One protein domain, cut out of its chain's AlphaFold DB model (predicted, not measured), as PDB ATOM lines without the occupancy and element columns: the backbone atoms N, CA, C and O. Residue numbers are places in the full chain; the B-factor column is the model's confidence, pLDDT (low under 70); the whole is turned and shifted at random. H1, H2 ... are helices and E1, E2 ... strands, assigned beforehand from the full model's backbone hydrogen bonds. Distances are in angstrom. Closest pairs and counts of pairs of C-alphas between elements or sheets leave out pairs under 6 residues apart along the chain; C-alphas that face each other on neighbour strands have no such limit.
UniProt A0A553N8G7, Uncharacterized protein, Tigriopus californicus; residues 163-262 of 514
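AT A GLANCE: This is residues 163 to 262 of the 514 residues of an uncharacterized protein of Tigriopus californicus (UniProt A0A553N8G7). With little regular structure, the printed part makes two small lobes at the ends of an elongated outline, one with H1 packed on hairpin E1-E2, the other with hairpins E3-E4 and E5-E6. Of its 100 printed residues only 34 are in named elements, and these are mostly strand: H1, then E1 to E6 in three antiparallel pairs. The whole is loose, radius of gyration of the C-alphas 17.0 A, spanning 50 by 28 by 26 A.

IN THESE COORDINATES: H1, residues 175 to 179, begins at C-alpha 175 (222.789, 242.541, 230.602). E1, residues 185 to 191, measures 17.9 A; E2, 195 to 200, 16.3 A. E3 is 234 to 237, E4 244 to 248, E5 253 to 256, E6 259 to 261, ending at C-alpha 261 (234.476, 209.883, 235.100).

HOW THE PARTS SIT: H1, its O i to N i+4 pair within hydrogen-bond range, comes closest to E1 at C-alphas 175 and 187, 4.8 A. Within range across the hairpins are N 188 and O 197, 2.9 A; N 235 and O 247, 2.8 A; N 253 and O 261, 2.9 A. C-alphas 248 and 260, the closest of E4 and E6, are 5.7 A apart.

THE WHOLE: C-alphas 194 and 251 are farthest apart, 51.0 A. The printed part has no cut; link E2 to E3 is long, 33 residues. pLDDT is under 70 in 48 residues, among them 213 to 232.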
ATOM      1  N   VAL A 163     213.623 250.716 231.632       90.25
ATOM      2  CA  VAL A 163     213.296 249.863 230.482       90.25
ATOM      3  C   VAL A 163     212.771 248.520 230.975       90.25
ATOM      4  O   VAL A 163     213.207 248.025 232.012       90.25
ATOM      5  N   LYS A 164     211.806 247.943 230.257       90.12
ATOM      6  CA  LYS A 164     211.263 246.610 230.561       90.12
ATOM      7  C   LYS A 164     212.271 245.513 230.221       90.12
ATOM      8  O   LYS A 164     213.193 245.753 229.436       90.12
ATOM      9  N   GLY A 165     212.067 244.333 230.808       85.94
ATOM     10  CA  GLY A 165     212.767 243.112 230.413       85.94
ATOM     11  C   GLY A 165     212.716 242.893 228.899       85.94
ATOM     12  O   GLY A 165     211.750 243.294 228.246       85.94
ATOM     13  N   ALA A 166     213.793 242.339 228.348       86.62
ATOM     14  CA  ALA A 166     213.905 242.018 226.930       86.62
ATOM     15  C   ALA A 166     214.030 240.500 226.764       86.62
ATOM     16  O   ALA A 166     214.860 239.865 227.417       86.62
ATOM     17  N   SER A 167     213.196 239.935 225.893       87.00
ATOM     18  CA  SER A 167     213.172 238.506 225.577       87.00
ATOM     19  C   SER A 167     214.297 238.120 224.613       87.00
ATOM     20  O   SER A 167     215.043 238.960 224.105       87.00
ATOM     21  N   LEU A 168     214.428 236.820 224.334       84.44
ATOM     22  CA  LEU A 168     215.431 236.311 223.406       84.44
ATOM     23  C   LEU A 168     215.352 237.012 222.037       84.44
ATOM     24  O   LEU A 168     214.280 237.162 221.464       84.44
ATOM     25  N   GLU A 169     216.509 237.407 221.504       84.06
ATOM     26  CA  GLU A 169     216.692 238.105 220.222       84.06
ATOM     27  C   GLU A 169     216.137 239.533 220.126       84.06
ATOM     28  O   GLU A 169     216.411 240.219 219.130       84.06
ATOM     29  N   GLU A 170     215.440 240.009 221.159       89.06
ATOM     30  CA  GLU A 170     214.998 241.396 221.263       89.06
ATOM     31  C   GLU A 170     216.168 242.347 221.521       89.06
ATOM     32  O   GLU A 170     217.257 241.954 221.955       89.06
ATOM     33  N   VAL A 171     215.937 243.627 221.221       89.19
ATOM     34  CA  VAL A 171     216.924 244.688 221.422       89.19
ATOM     35  C   VAL A 171     217.130 244.919 222.915       89.19
ATOM     36  O   VAL A 171     216.179 245.176 223.652       89.19
ATOM     37  N   CYS A 172     218.386 244.884 223.343       89.25
ATOM     38  CA  CYS A 172     218.784 245.110 224.725       89.25
ATOM     39  C   CYS A 172     219.794 246.246 224.839       89.25
ATOM     40  O   CYS A 172     220.571 246.514 223.922       89.25
ATOM     41  N   TYR A 173     219.798 246.889 226.002       87.38
ATOM     42  CA  TYR A 173     220.706 247.989 226.325       87.38
ATOM     43  C   TYR A 173     221.647 247.651 227.488       87.38
ATOM     44  O   TYR A 173     222.659 248.320 227.688       87.38
ATOM     45  N   SER A 174     221.337 246.607 228.259       85.62
ATOM     46  CA  SER A 174     222.170 246.114 229.356       85.62
ATOM     47  C   SER A 174     221.959 244.616 229.582       85.62
ATOM     48  O   SER A 174     220.908 244.070 229.246       85.62
ATOM     49  N   ASN A 175     222.934 243.949 230.206       84.88
ATOM     50  CA  ASN A 175     222.789 242.541 230.602       84.88
ATOM     51  C   ASN A 175     221.655 242.347 231.619       84.88
ATOM     52  O   ASN A 175     220.913 241.375 231.536       84.88
ATOM     53  N   GLN A 176     221.473 243.304 232.536       85.50
ATOM     54  CA  GLN A 176     220.393 243.259 233.524       85.50
ATOM     55  C   GLN A 176     219.008 243.246 232.868       85.50
ATOM     56  O   GLN A 176     218.099 242.628 233.406       85.50
ATOM     57  N   GLN A 177     218.851 243.892 231.709       88.31
ATOM     58  CA  GLN A 177     217.587 243.902 230.979       88.31
ATOM     59  C   GLN A 177     217.204 242.515 230.448       88.31
ATOM     60  O   GLN A 177     216.032 242.157 230.515       88.31
ATOM     61  N   CYS A 178     218.171 241.734 229.962       86.88
ATOM     62  CA  CYS A 178     217.927 240.360 229.514       86.88
ATOM     63  C   CYS A 178     217.686 239.422 230.717       86.88
ATOM     64  O   CYS A 178     216.726 238.653 230.726       86.88
ATOM     65  N   HIS A 179     218.471 239.574 231.795       86.75
ATOM     66  CA  HIS A 179     218.332 238.775 233.023       86.75
ATOM     67  C   HIS A 179     216.968 238.894 233.721       86.75
ATOM     68  O   HIS A 179     216.643 238.039 234.544       86.75
ATOM     69  N   LEU A 180     216.191 239.949 233.447       84.44
ATOM     70  CA  LEU A 180     214.839 240.097 233.990       84.44
ATOM     71  C   LEU A 180     213.880 239.008 233.493       84.44
ATOM     72  O   LEU A 180     212.995 238.616 234.250       84.44
ATOM     73  N   GLU A 181     214.042 238.556 232.247       82.88
ATOM     74  CA  GLU A 181     213.183 237.540 231.626       82.88
ATOM     75  C   GLU A 181     213.773 236.133 231.789       82.88
ATOM     76  O   GLU A 181     213.065 235.199 232.162       82.88
ATOM     77  N   ASP A 182     215.081 235.975 231.555       79.44
ATOM     78  CA  ASP A 182     215.784 234.702 231.742       79.44
ATOM     79  C   ASP A 182     217.195 234.948 232.307       79.44
ATOM     80  O   ASP A 182     218.003 235.634 231.670       79.44
ATOM     81  N   PRO A 183     217.545 234.384 233.479       81.00
ATOM     82  CA  PRO A 183     218.839 234.613 234.118       81.00
ATOM     83  C   PRO A 183     220.038 234.089 233.311       81.00
ATOM     84  O   PRO A 183     221.164 234.467 233.616       81.00
ATOM     85  N   ASN A 184     219.828 233.245 232.292       79.88
ATOM     86  CA  ASN A 184     220.886 232.695 231.435       79.88
ATOM     87  C   ASN A 184     221.058 233.474 230.115       79.88
ATOM     88  O   ASN A 184     221.636 232.958 229.148       79.88
ATOM     89  N   THR A 185     220.522 234.695 230.038       85.25
ATOM     90  CA  THR A 185     220.615 235.554 228.851       85.25
ATOM     91  C   THR A 185     221.551 236.734 229.061       85.25
ATOM     92  O   THR A 185     221.515 237.397 230.082       85.25
ATOM     93  N   PHE A 186     222.352 237.078 228.059       88.31
ATOM     94  CA  PHE A 186     223.204 238.264 228.090       88.31
ATOM     95  C   PHE A 186     222.935 239.161 226.883       88.31
ATOM     96  O   PHE A 186     222.416 238.717 225.856       88.31
ATOM     97  N   CYS A 187     223.309 240.436 226.995       87.75
ATOM     98  CA  CYS A 187     223.162 241.389 225.907       87.75
ATOM     99  C   CYS A 187     224.397 241.352 224.999       87.75
ATOM    100  O   CYS A 187     225.474 241.828 225.362       87.75
ATOM    101  N   GLN A 188     224.253 240.793 223.798       89.00
ATOM    102  CA  GLN A 188     225.309 240.809 222.791       89.00
ATOM    103  C   GLN A 188     225.310 242.164 222.075       89.00
ATOM    104  O   GLN A 188     224.496 242.405 221.181       89.00
ATOM    105  N   PHE A 189     226.214 243.059 222.475       84.31
ATOM    106  CA  PHE A 189     226.335 244.392 221.884       84.31
ATOM    107  C   PHE A 189     226.801 244.327 220.425       84.31
ATOM    108  O   PHE A 189     227.859 243.776 220.129       84.31
ATOM    109  N   ILE A 190     226.016 244.923 219.523       81.19
ATOM    110  CA  ILE A 190     226.366 245.075 218.099       81.19
ATOM    111  C   ILE A 190     227.215 246.341 217.919       81.19
ATOM    112  O   ILE A 190     228.198 246.350 217.185       81.19
ATOM    113  N   LEU A 191     226.863 247.399 218.653       73.06
ATOM    114  CA  LEU A 191     227.648 248.620 218.807       73.06
ATOM    115  C   LEU A 191     227.961 248.796 220.294       73.06
ATOM    116  O   LEU A 191     227.058 248.676 221.128       73.06
ATOM    117  N   ARG A 192     229.229 249.073 220.635       65.50
ATOM    118  CA  ARG A 192     229.669 249.228 222.035       65.50
ATOM    119  C   ARG A 192     228.762 250.219 222.770       65.50
ATOM    120  O   ARG A 192     228.749 251.398 222.439       65.50
ATOM    121  N   ASN A 193     228.051 249.724 223.784       57.12
ATOM    122  CA  ASN A 193     227.225 250.491 224.722       57.12
ATOM    123  C   ASN A 193     226.057 251.291 224.111       57.12
ATOM    124  O   ASN A 193     225.541 252.183 224.778       57.12
ATOM    125  N   VAL A 194     225.627 250.987 222.878       73.38
ATOM    126  CA  VAL A 194     224.464 251.656 222.264       73.38
ATOM    127  C   VAL A 194     223.248 250.740 222.269       73.38
ATOM    128  O   VAL A 194     222.216 251.105 222.814       73.38
ATOM    129  N   PHE A 195     223.366 249.548 221.685       81.88
ATOM    130  CA  PHE A 195     222.342 248.507 221.733       81.88
ATOM    131  C   PHE A 195     222.934 247.156 221.312       81.88
ATOM    132  O   PHE A 195     223.949 247.067 220.610       81.88
ATOM    133  N   GLY A 196     222.284 246.088 221.750       88.12
ATOM    134  CA  GLY A 196     222.609 244.708 221.428       88.12
ATOM    135  C   GLY A 196     221.357 243.869 221.223       88.12
ATOM    136  O   GLY A 196     220.253 244.404 221.118       88.12
ATOM    137  N   ARG A 197     221.529 242.547 221.178       89.56
ATOM    138  CA  ARG A 197     220.419 241.585 221.220       89.56
ATOM    139  C   ARG A 197     220.594 240.591 222.357       89.56
ATOM    140  O   ARG A 197     221.714 240.131 222.583       89.56
ATOM    141  N   CYS A 198     219.506 240.243 223.044       89.25
ATOM    142  CA  CYS A 198     219.565 239.221 224.086       89.25
ATOM    143  C   CYS A 198     219.863 237.856 223.457       89.25
ATOM    144  O   CYS A 198     219.178 237.414 222.528       89.25
ATOM    145  N   LYS A 199     220.895 237.180 223.955       89.00
ATOM    146  CA  LYS A 199     221.309 235.844 223.519       89.00
ATOM    147  C   LYS A 199     221.527 234.948 224.729       89.00
ATOM    148  O   LYS A 199     221.841 235.427 225.812       89.00
ATOM    149  N   CYS A 200     221.360 233.644 224.538       84.62
ATOM    150  CA  CYS A 200     221.642 232.668 225.584       84.62
ATOM    151  C   CYS A 200     223.142 232.474 225.748       84.62
ATOM    152  O   CYS A 200     223.850 232.271 224.760       84.62
ATOM    153  N   GLU A 201     223.600 232.424 226.992       79.56
ATOM    154  CA  GLU A 201     224.996 232.138 227.321       79.56
ATOM    155  C   GLU A 201     225.423 230.732 226.857       79.56
ATOM    156  O   GLU A 201     226.521 230.549 226.333       79.56
ATOM    157  N   PHE A 202     224.526 229.741 226.956       75.81
ATOM    158  CA  PHE A 202     224.809 228.331 226.630       75.81
ATOM    159  C   PHE A 202     223.999 227.788 225.443       75.81
ATOM    160  O   PHE A 202     223.841 226.575 225.279       75.81
ATOM    161  N   GLY A 203     223.505 228.688 224.591       75.50
ATOM    162  CA  GLY A 203     222.640 228.354 223.462       75.50
ATOM    163  C   GLY A 203     221.195 228.045 223.865       75.50
ATOM    164  O   GLY A 203     220.828 228.050 225.040       75.50
ATOM    165  N   THR A 204     220.359 227.798 222.862       76.44
ATOM    166  CA  THR A 204     218.926 227.529 223.018       76.44
ATOM    167  C   THR A 204     218.633 226.034 222.954       76.44
ATOM    168  O   THR A 204     219.316 225.273 222.262       76.44
ATOM    169  N   ASP A 205     217.625 225.582 223.696       69.81
ATOM    170  CA  ASP A 205     217.065 224.243 223.526       69.81
ATOM    171  C   ASP A 205     216.229 224.202 222.227       69.81
ATOM    172  O   ASP A 205     215.268 224.966 222.100       69.81
ATOM    173  N   PRO A 206     216.549 223.312 221.264       63.66
ATOM    174  CA  PRO A 206     215.833 223.213 219.991       63.66
ATOM    175  C   PRO A 206     214.337 222.886 220.115       63.66
ATOM    176  O   PRO A 206     213.599 223.094 219.158       63.66
ATOM    177  N   ARG A 207     213.886 222.323 221.246       64.31
ATOM    178  CA  ARG A 207     212.491 221.888 221.439       64.31
ATOM    179  C   ARG A 207     211.623 222.942 222.108       64.31
ATOM    180  O   ARG A 207     210.432 223.015 221.828       64.31
ATOM    181  N   THR A 208     212.207 223.714 223.016       72.31
ATOM    182  CA  THR A 208     211.473 224.674 223.851       72.31
ATOM    183  C   THR A 208     211.742 226.122 223.456       72.31
ATOM    184  O   THR A 208     210.994 227.004 223.867       72.31
ATOM    185  N   GLY A 209     212.798 226.385 222.674       68.56
ATOM    186  CA  GLY A 209     213.214 227.735 222.289       68.56
ATOM    187  C   GLY A 209     213.746 228.581 223.452       68.56
ATOM    188  O   GLY A 209     214.107 229.735 223.243       68.56
ATOM    189  N   LYS A 210     213.812 228.021 224.668       72.06
ATOM    190  CA  LYS A 210     214.332 228.683 225.868       72.06
ATOM    191  C   LYS A 210     215.846 228.543 225.956       72.06
ATOM    192  O   LYS A 210     216.437 227.666 225.312       72.06
ATOM    193  N   CYS A 211     216.482 229.393 226.757       73.81
ATOM    194  CA  CYS A 211     217.892 229.207 227.043       73.81
ATOM    195  C   CYS A 211     218.112 227.898 227.779       73.81
ATOM    196  O   CYS A 211     217.347 227.524 228.667       73.81
ATOM    197  N   LYS A 212     219.171 227.188 227.386       70.00
ATOM    198  CA  LYS A 212     219.621 226.039 228.159       70.00
ATOM    199  C   LYS A 212     219.997 226.540 229.546       70.00
ATOM    200  O   LYS A 212     220.776 227.488 229.663       70.00
ATOM    201  N   GLU A 213     219.430 225.912 230.570       60.94
ATOM    202  CA  GLU A 213     219.780 226.229 231.946       60.94
ATOM    203  C   GLU A 213     221.284 226.061 232.152       60.94
ATOM    204  O   GLU A 213     221.939 225.222 231.520       60.94
ATOM    205  N   ARG A 214     221.841 226.883 233.045       57.56
ATOM    206  CA  ARG A 214     223.199 226.714 233.548       57.56
ATOM    207  C   ARG A 214     223.323 225.283 234.055       57.56
ATOM    208  O   ARG A 214     222.811 224.966 235.124       57.56
ATOM    209  N   PHE A 215     223.989 224.418 233.286       55.66
ATOM    210  CA  PHE A 215     224.357 223.090 233.764       55.66
ATOM    211  C   PHE A 215     224.986 223.285 235.139       55.66
ATOM    212  O   PHE A 215     225.954 224.049 235.256       55.66
ATOM    213  N   LYS A 216     224.403 222.674 236.180       57.34
ATOM    214  CA  LYS A 216     225.004 222.734 237.511       57.34
ATOM    215  C   LYS A 216     226.413 222.208 237.349       57.34
ATOM    216  O   LYS A 216     226.603 221.124 236.811       57.34
ATOM    217  N   VAL A 217     227.386 223.021 237.729       63.12
ATOM    218  CA  VAL A 217     228.786 222.620 237.719       63.12
ATOM    219  C   VAL A 217     229.139 221.988 239.058       63.12
ATOM    220  O   VAL A 217     228.466 222.229 240.067       63.12
ATOM    221  N   LEU A 218     230.175 221.158 239.089       60.66
ATOM    222  CA  LEU A 218     230.685 220.617 240.346       60.66
ATOM    223  C   LEU A 218     231.048 221.780 241.283       60.66
ATOM    224  O   LEU A 218     231.678 222.745 240.865       60.66
ATOM    225  N   GLY A 219     230.571 221.720 242.530       62.41
ATOM    226  CA  GLY A 219     230.693 222.810 243.506       62.41
ATOM    227  C   GLY A 219     229.574 223.865 243.498       62.41
ATOM    228  O   GLY A 219     229.579 224.729 244.367       62.41
ATOM    229  N   SER A 220     228.599 223.807 242.581       66.94
ATOM    230  CA  SER A 220     227.421 224.698 242.621       66.94
ATOM    231  C   SER A 220     226.350 224.225 243.607       66.94
ATOM    232  O   SER A 220     226.257 223.029 243.902       66.94
ATOM    233  N   THR A 221     225.534 225.161 244.101       66.94
ATOM    234  CA  THR A 221     224.466 224.880 245.064       66.94
ATOM    235  C   THR A 221     223.305 224.103 244.430       66.94
ATOM    236  O   THR A 221     222.979 224.231 243.245       66.94
ATOM    237  N   CYS A 222     222.677 223.231 245.211       68.44
ATOM    238  CA  CYS A 222     221.592 222.355 244.792       68.44
ATOM    239  C   CYS A 222     220.545 222.198 245.906       68.44
ATOM    240  O   CYS A 222     220.798 222.518 247.059       68.44
ATOM    241  N   TYR A 223     219.350 221.718 245.547       67.31
ATOM    242  CA  TYR A 223     218.233 221.520 246.474       67.31
ATOM    243  C   TYR A 223     217.941 220.022 246.603       67.31
ATOM    244  O   TYR A 223     217.872 219.317 245.595       67.31
ATOM    245  N   ILE A 224     217.796 219.533 247.836       60.66
ATOM    246  CA  ILE A 224     217.484 218.129 248.138       60.66
ATOM    247  C   ILE A 224     215.955 217.978 248.264       60.66
ATOM    248  O   ILE A 224     215.345 218.803 248.945       60.66
ATOM    249  N   PRO A 225     215.327 216.937 247.680       50.69
ATOM    250  CA  PRO A 225     215.917 215.878 246.862       50.69
ATOM    251  C   PRO A 225     215.915 216.261 245.371       50.69
ATOM    252  O   PRO A 225     214.858 216.386 244.760       50.69
ATOM    253  N   GLY A 226     217.093 216.409 244.761       56.69
ATOM    254  CA  GLY A 226     217.211 216.724 243.335       56.69
ATOM    255  C   GLY A 226     218.571 216.318 242.752       56.69
ATOM    256  O   GLY A 226     219.592 216.464 243.433       56.69
ATOM    257  N   PRO A 227     218.625 215.780 241.518       57.09
ATOM    258  CA  PRO A 227     219.886 215.494 240.841       57.09
ATOM    259  C   PRO A 227     220.607 216.792 240.432       57.09
ATOM    260  O   PRO A 227     219.993 217.837 240.221       57.09
ATOM    261  N   CYS A 228     221.931 216.726 240.294       67.06
ATOM    262  CA  CYS A 228     222.711 217.784 239.655       67.06
ATOM    263  C   CYS A 228     222.534 217.668 238.141       67.06
ATOM    264  O   CYS A 228     223.250 216.922 237.468       67.06
ATOM    265  N   GLU A 229     221.503 218.337 237.627       66.00
ATOM    266  CA  GLU A 229     221.141 218.298 236.212       66.00
ATOM    267  C   GLU A 229     222.319 218.727 235.331       66.00
ATOM    268  O   GLU A 229     222.906 219.797 235.513       66.00
ATOM    269  N   GLY A 230     222.685 217.855 234.389       63.94
ATOM    270  CA  GLY A 230     223.787 218.090 233.457       63.94
ATOM    271  C   GLY A 230     225.096 217.360 233.741       63.94
ATOM    272  O   GLY A 230     225.930 217.314 232.843       63.94
ATOM    273  N   ILE A 231     225.283 216.760 234.926       68.38
ATOM    274  CA  ILE A 231     226.512 216.019 235.258       68.38
ATOM    275  C   ILE A 231     226.202 214.532 235.443       68.38
ATOM    276  O   ILE A 231     225.581 214.123 236.430       68.38
ATOM    277  N   SER A 232     226.699 213.692 234.535       68.06
ATOM    278  CA  SER A 232     226.651 212.237 234.699       68.06
ATOM    279  C   SER A 232     227.461 211.799 235.927       68.06
ATOM    280  O   SER A 232     228.540 212.319 236.191       68.06
ATOM    281  N   ASN A 233     226.936 210.836 236.691       70.06
ATOM    282  CA  ASN A 233     227.556 210.309 237.915       70.06
ATOM    283  C   ASN A 233     227.810 211.355 239.018       70.06
ATOM    284  O   ASN A 233     228.819 211.283 239.717       70.06
ATOM    285  N   SER A 234     226.881 212.292 239.219       73.38
ATOM    286  CA  SER A 234     226.901 213.275 240.313       73.38
ATOM    287  C   SER A 234     225.750 213.078 241.314       73.38
ATOM    288  O   SER A 234     224.801 212.326 241.059       73.38
ATOM    289  N   LEU A 235     225.864 213.699 242.491       75.69
ATOM    290  CA  LEU A 235     224.853 213.749 243.543       75.69
ATOM    291  C   LEU A 235     224.915 215.084 244.307       75.69
ATOM    292  O   LEU A 235     225.976 215.695 244.428       75.69
ATOM    293  N   CYS A 236     223.764 215.525 244.813       76.50
ATOM    294  CA  CYS A 236     223.638 216.714 245.654       76.50
ATOM    295  C   CYS A 236     223.893 216.330 247.122       76.50
ATOM    296  O   CYS A 236     223.169 215.494 247.661       76.50
ATOM    297  N   VAL A 237     224.940 216.885 247.745       76.69
ATOM    298  CA  VAL A 237     225.335 216.598 249.138       76.69
ATOM    299  C   VAL A 237     224.930 217.774 250.035       76.69
ATOM    300  O   VAL A 237     225.267 218.904 249.684       76.69
ATOM    301  N   PRO A 238     224.256 217.557 251.179       69.12
ATOM    302  CA  PRO A 238     224.013 218.619 252.157       69.12
ATOM    303  C   PRO A 238     225.326 219.099 252.794       69.12
ATOM    304  O   PRO A 238     226.208 218.291 253.075       69.12
ATOM    305  N   ASN A 239     225.443 220.407 253.028       63.56
ATOM    306  CA  ASN A 239     226.510 221.003 253.833       63.56
ATOM    307  C   ASN A 239     225.954 221.397 255.210       63.56
ATOM    308  O   ASN A 239     224.798 221.816 255.292       63.56
ATOM    309  N   ASP A 240     226.771 221.326 256.266       57.16
ATOM    310  CA  ASP A 240     226.365 221.613 257.659       57.16
ATOM    311  C   ASP A 240     225.919 223.078 257.881       57.16
ATOM    312  O   ASP A 240     225.303 223.417 258.891       57.16
ATOM    313  N   VAL A 241     226.162 223.944 256.894       53.09
ATOM    314  CA  VAL A 241     225.758 225.356 256.831       53.09
ATOM    315  C   VAL A 241     224.848 225.596 255.615       53.09
ATOM    316  O   VAL A 241     225.268 226.114 254.590       53.09
ATOM    317  N   GLN A 242     223.592 225.155 255.738       51.62
ATOM    318  CA  GLN A 242     222.373 225.544 254.993       51.62
ATOM    319  C   GLN A 242     222.334 225.514 253.447       51.62
ATOM    320  O   GLN A 242     221.255 225.721 252.894       51.62
ATOM    321  N   GLU A 243     223.401 225.158 252.729       60.78
ATOM    322  CA  GLU A 243     223.360 225.024 251.264       60.78
ATOM    323  C   GLU A 243     223.980 223.701 250.791       60.78
ATOM    324  O   GLU A 243     225.159 223.426 251.007       60.78
ATOM    325  N   ALA A 244     223.178 222.848 250.143       69.31
ATOM    326  CA  ALA A 244     223.670 221.611 249.536       69.31
ATOM    327  C   ALA A 244     224.421 221.916 248.227       69.31
ATOM    328  O   ALA A 244     224.095 222.887 247.548       69.31
ATOM    329  N   PHE A 245     225.409 221.099 247.848       73.44
ATOM    330  CA  PHE A 245     226.240 221.318 246.656       73.44
ATOM    331  C   PHE A 245     226.448 220.056 245.806       73.44
ATOM    332  O   PHE A 245     226.352 218.920 246.276       73.44
ATOM    333  N   CYS A 246     226.746 220.258 244.523       75.19
ATOM    334  CA  CYS A 246     226.944 219.187 243.551       75.19
ATOM    335  C   CYS A 246     228.332 218.548 243.638       75.19
ATOM    336  O   CYS A 246     229.348 219.220 243.451       75.19
ATOM    337  N   ARG A 247     228.378 217.224 243.847       74.81
ATOM    338  CA  ARG A 247     229.613 216.425 243.927       74.81
ATOM    339  C   ARG A 247     229.513 215.148 243.089       74.81
ATOM    340  O   ARG A 247     228.422 214.647 242.840       74.81
ATOM    341  N   CYS A 248     230.643 214.589 242.658       69.00
ATOM    342  CA  CYS A 248     230.660 213.275 242.011       69.00
ATOM    343  C   CYS A 248     230.192 212.164 242.961       69.00
ATOM    344  O   CYS A 248     230.453 212.205 244.166       69.00
ATOM    345  N   ARG A 249     229.518 211.151 242.403       68.38
ATOM    346  CA  ARG A 249     229.149 209.932 243.125       68.38
ATOM    347  C   ARG A 249     230.402 209.217 243.641       68.38
ATOM    348  O   ARG A 249     231.437 209.266 242.973       68.38
ATOM    349  N   PRO A 250     230.320 208.522 244.790       60.94
ATOM    350  CA  PRO A 250     231.424 207.712 245.290       60.94
ATOM    351  C   PRO A 250     231.956 206.772 244.199       60.94
ATOM    352  O   PRO A 250     231.177 206.076 243.549       60.94
ATOM    353  N   GLY A 251     233.272 206.784 243.972       55.59
ATOM    354  CA  GLY A 251     233.927 206.004 242.911       55.59
ATOM    355  C   GLY A 251     234.111 206.728 241.570       55.59
ATOM    356  O   GLY A 251     234.710 206.151 240.668       55.59
ATOM    357  N   PHE A 252     233.657 207.977 241.436       55.16
ATOM    358  CA  PHE A 252     233.879 208.823 240.260       55.16
ATOM    359  C   PHE A 252     234.654 210.090 240.647       55.16
ATOM    360  O   PHE A 252     234.458 210.640 241.731       55.16
ATOM    361  N   ILE A 253     235.533 210.556 239.760       56.66
ATOM    362  CA  ILE A 253     236.401 211.723 239.974       56.66
ATOM    363  C   ILE A 253     235.939 212.858 239.042       56.66
ATOM    364  O   ILE A 253     235.582 212.570 237.893       56.66
ATOM    365  N   PRO A 254     235.935 214.129 239.498       57.34
ATOM    366  CA  PRO A 254     235.726 215.277 238.617       57.34
ATOM    367  C   PRO A 254     236.771 215.275 237.497       57.34
ATOM    368  O   PRO A 254     237.966 215.373 237.766       57.34
ATOM    369  N   TYR A 255     236.331 215.161 236.247       59.44
ATOM    370  CA  TYR A 255     237.199 215.352 235.081       59.44
ATOM    371  C   TYR A 255     237.242 216.826 234.664       59.44
ATOM    372  O   TYR A 255     238.289 217.355 234.308       59.44
ATOM    373  N   ASN A 256     236.096 217.502 234.748       62.00
ATOM    374  CA  ASN A 256     235.950 218.945 234.612       62.00
ATOM    375  C   ASN A 256     234.719 219.397 235.409       62.00
ATOM    376  O   ASN A 256     233.999 218.568 235.969       62.00
ATOM    377  N   ASP A 257     234.426 220.693 235.378       63.31
ATOM    378  CA  ASP A 257     233.279 221.292 236.065       63.31
ATOM    379  C   ASP A 257     231.919 220.690 235.660       63.31
ATOM    380  O   ASP A 257     230.919 220.968 236.309       63.31
ATOM    381  N   ARG A 258     231.849 219.858 234.610       67.50
ATOM    382  CA  ARG A 258     230.612 219.297 234.045       67.50
ATOM    383  C   ARG A 258     230.593 217.763 233.920       67.50
ATOM    384  O   ARG A 258     229.636 217.227 233.367       67.50
ATOM    385  N   SER A 259     231.604 217.025 234.393       67.94
ATOM    386  CA  SER A 259     231.659 215.562 234.204       67.94
ATOM    387  C   SER A 259     232.402 214.804 235.306       67.94
ATOM    388  O   SER A 259     233.479 215.200 235.748       67.94
ATOM    389  N   CYS A 260     231.825 213.665 235.707       65.69
ATOM    390  CA  CYS A 260     232.416 212.717 236.646       65.69
ATOM    391  C   CYS A 260     232.728 211.405 235.920       65.69
ATOM    392  O   CYS A 260     231.819 210.668 235.515       65.69
ATOM    393  N   LEU A 261     234.015 211.106 235.753       58.69
ATOM    394  CA  LEU A 261     234.476 209.883 235.100       58.69
ATOM    395  C   LEU A 261     234.859 208.833 236.149       58.69
ATOM    396  O   LEU A 261     235.330 209.190 237.234       58.69
ATOM    397  N   PRO A 262     234.663 207.532 235.860       52.06
ATOM    398  CA  PRO A 262     235.291 206.497 236.666       52.06
ATOM    399  C   PRO A 262     236.814 206.696 236.593       52.06
ATOM    400  O   PRO A 262     237.297 207.263 235.612       52.06
TER     401      PRO A 262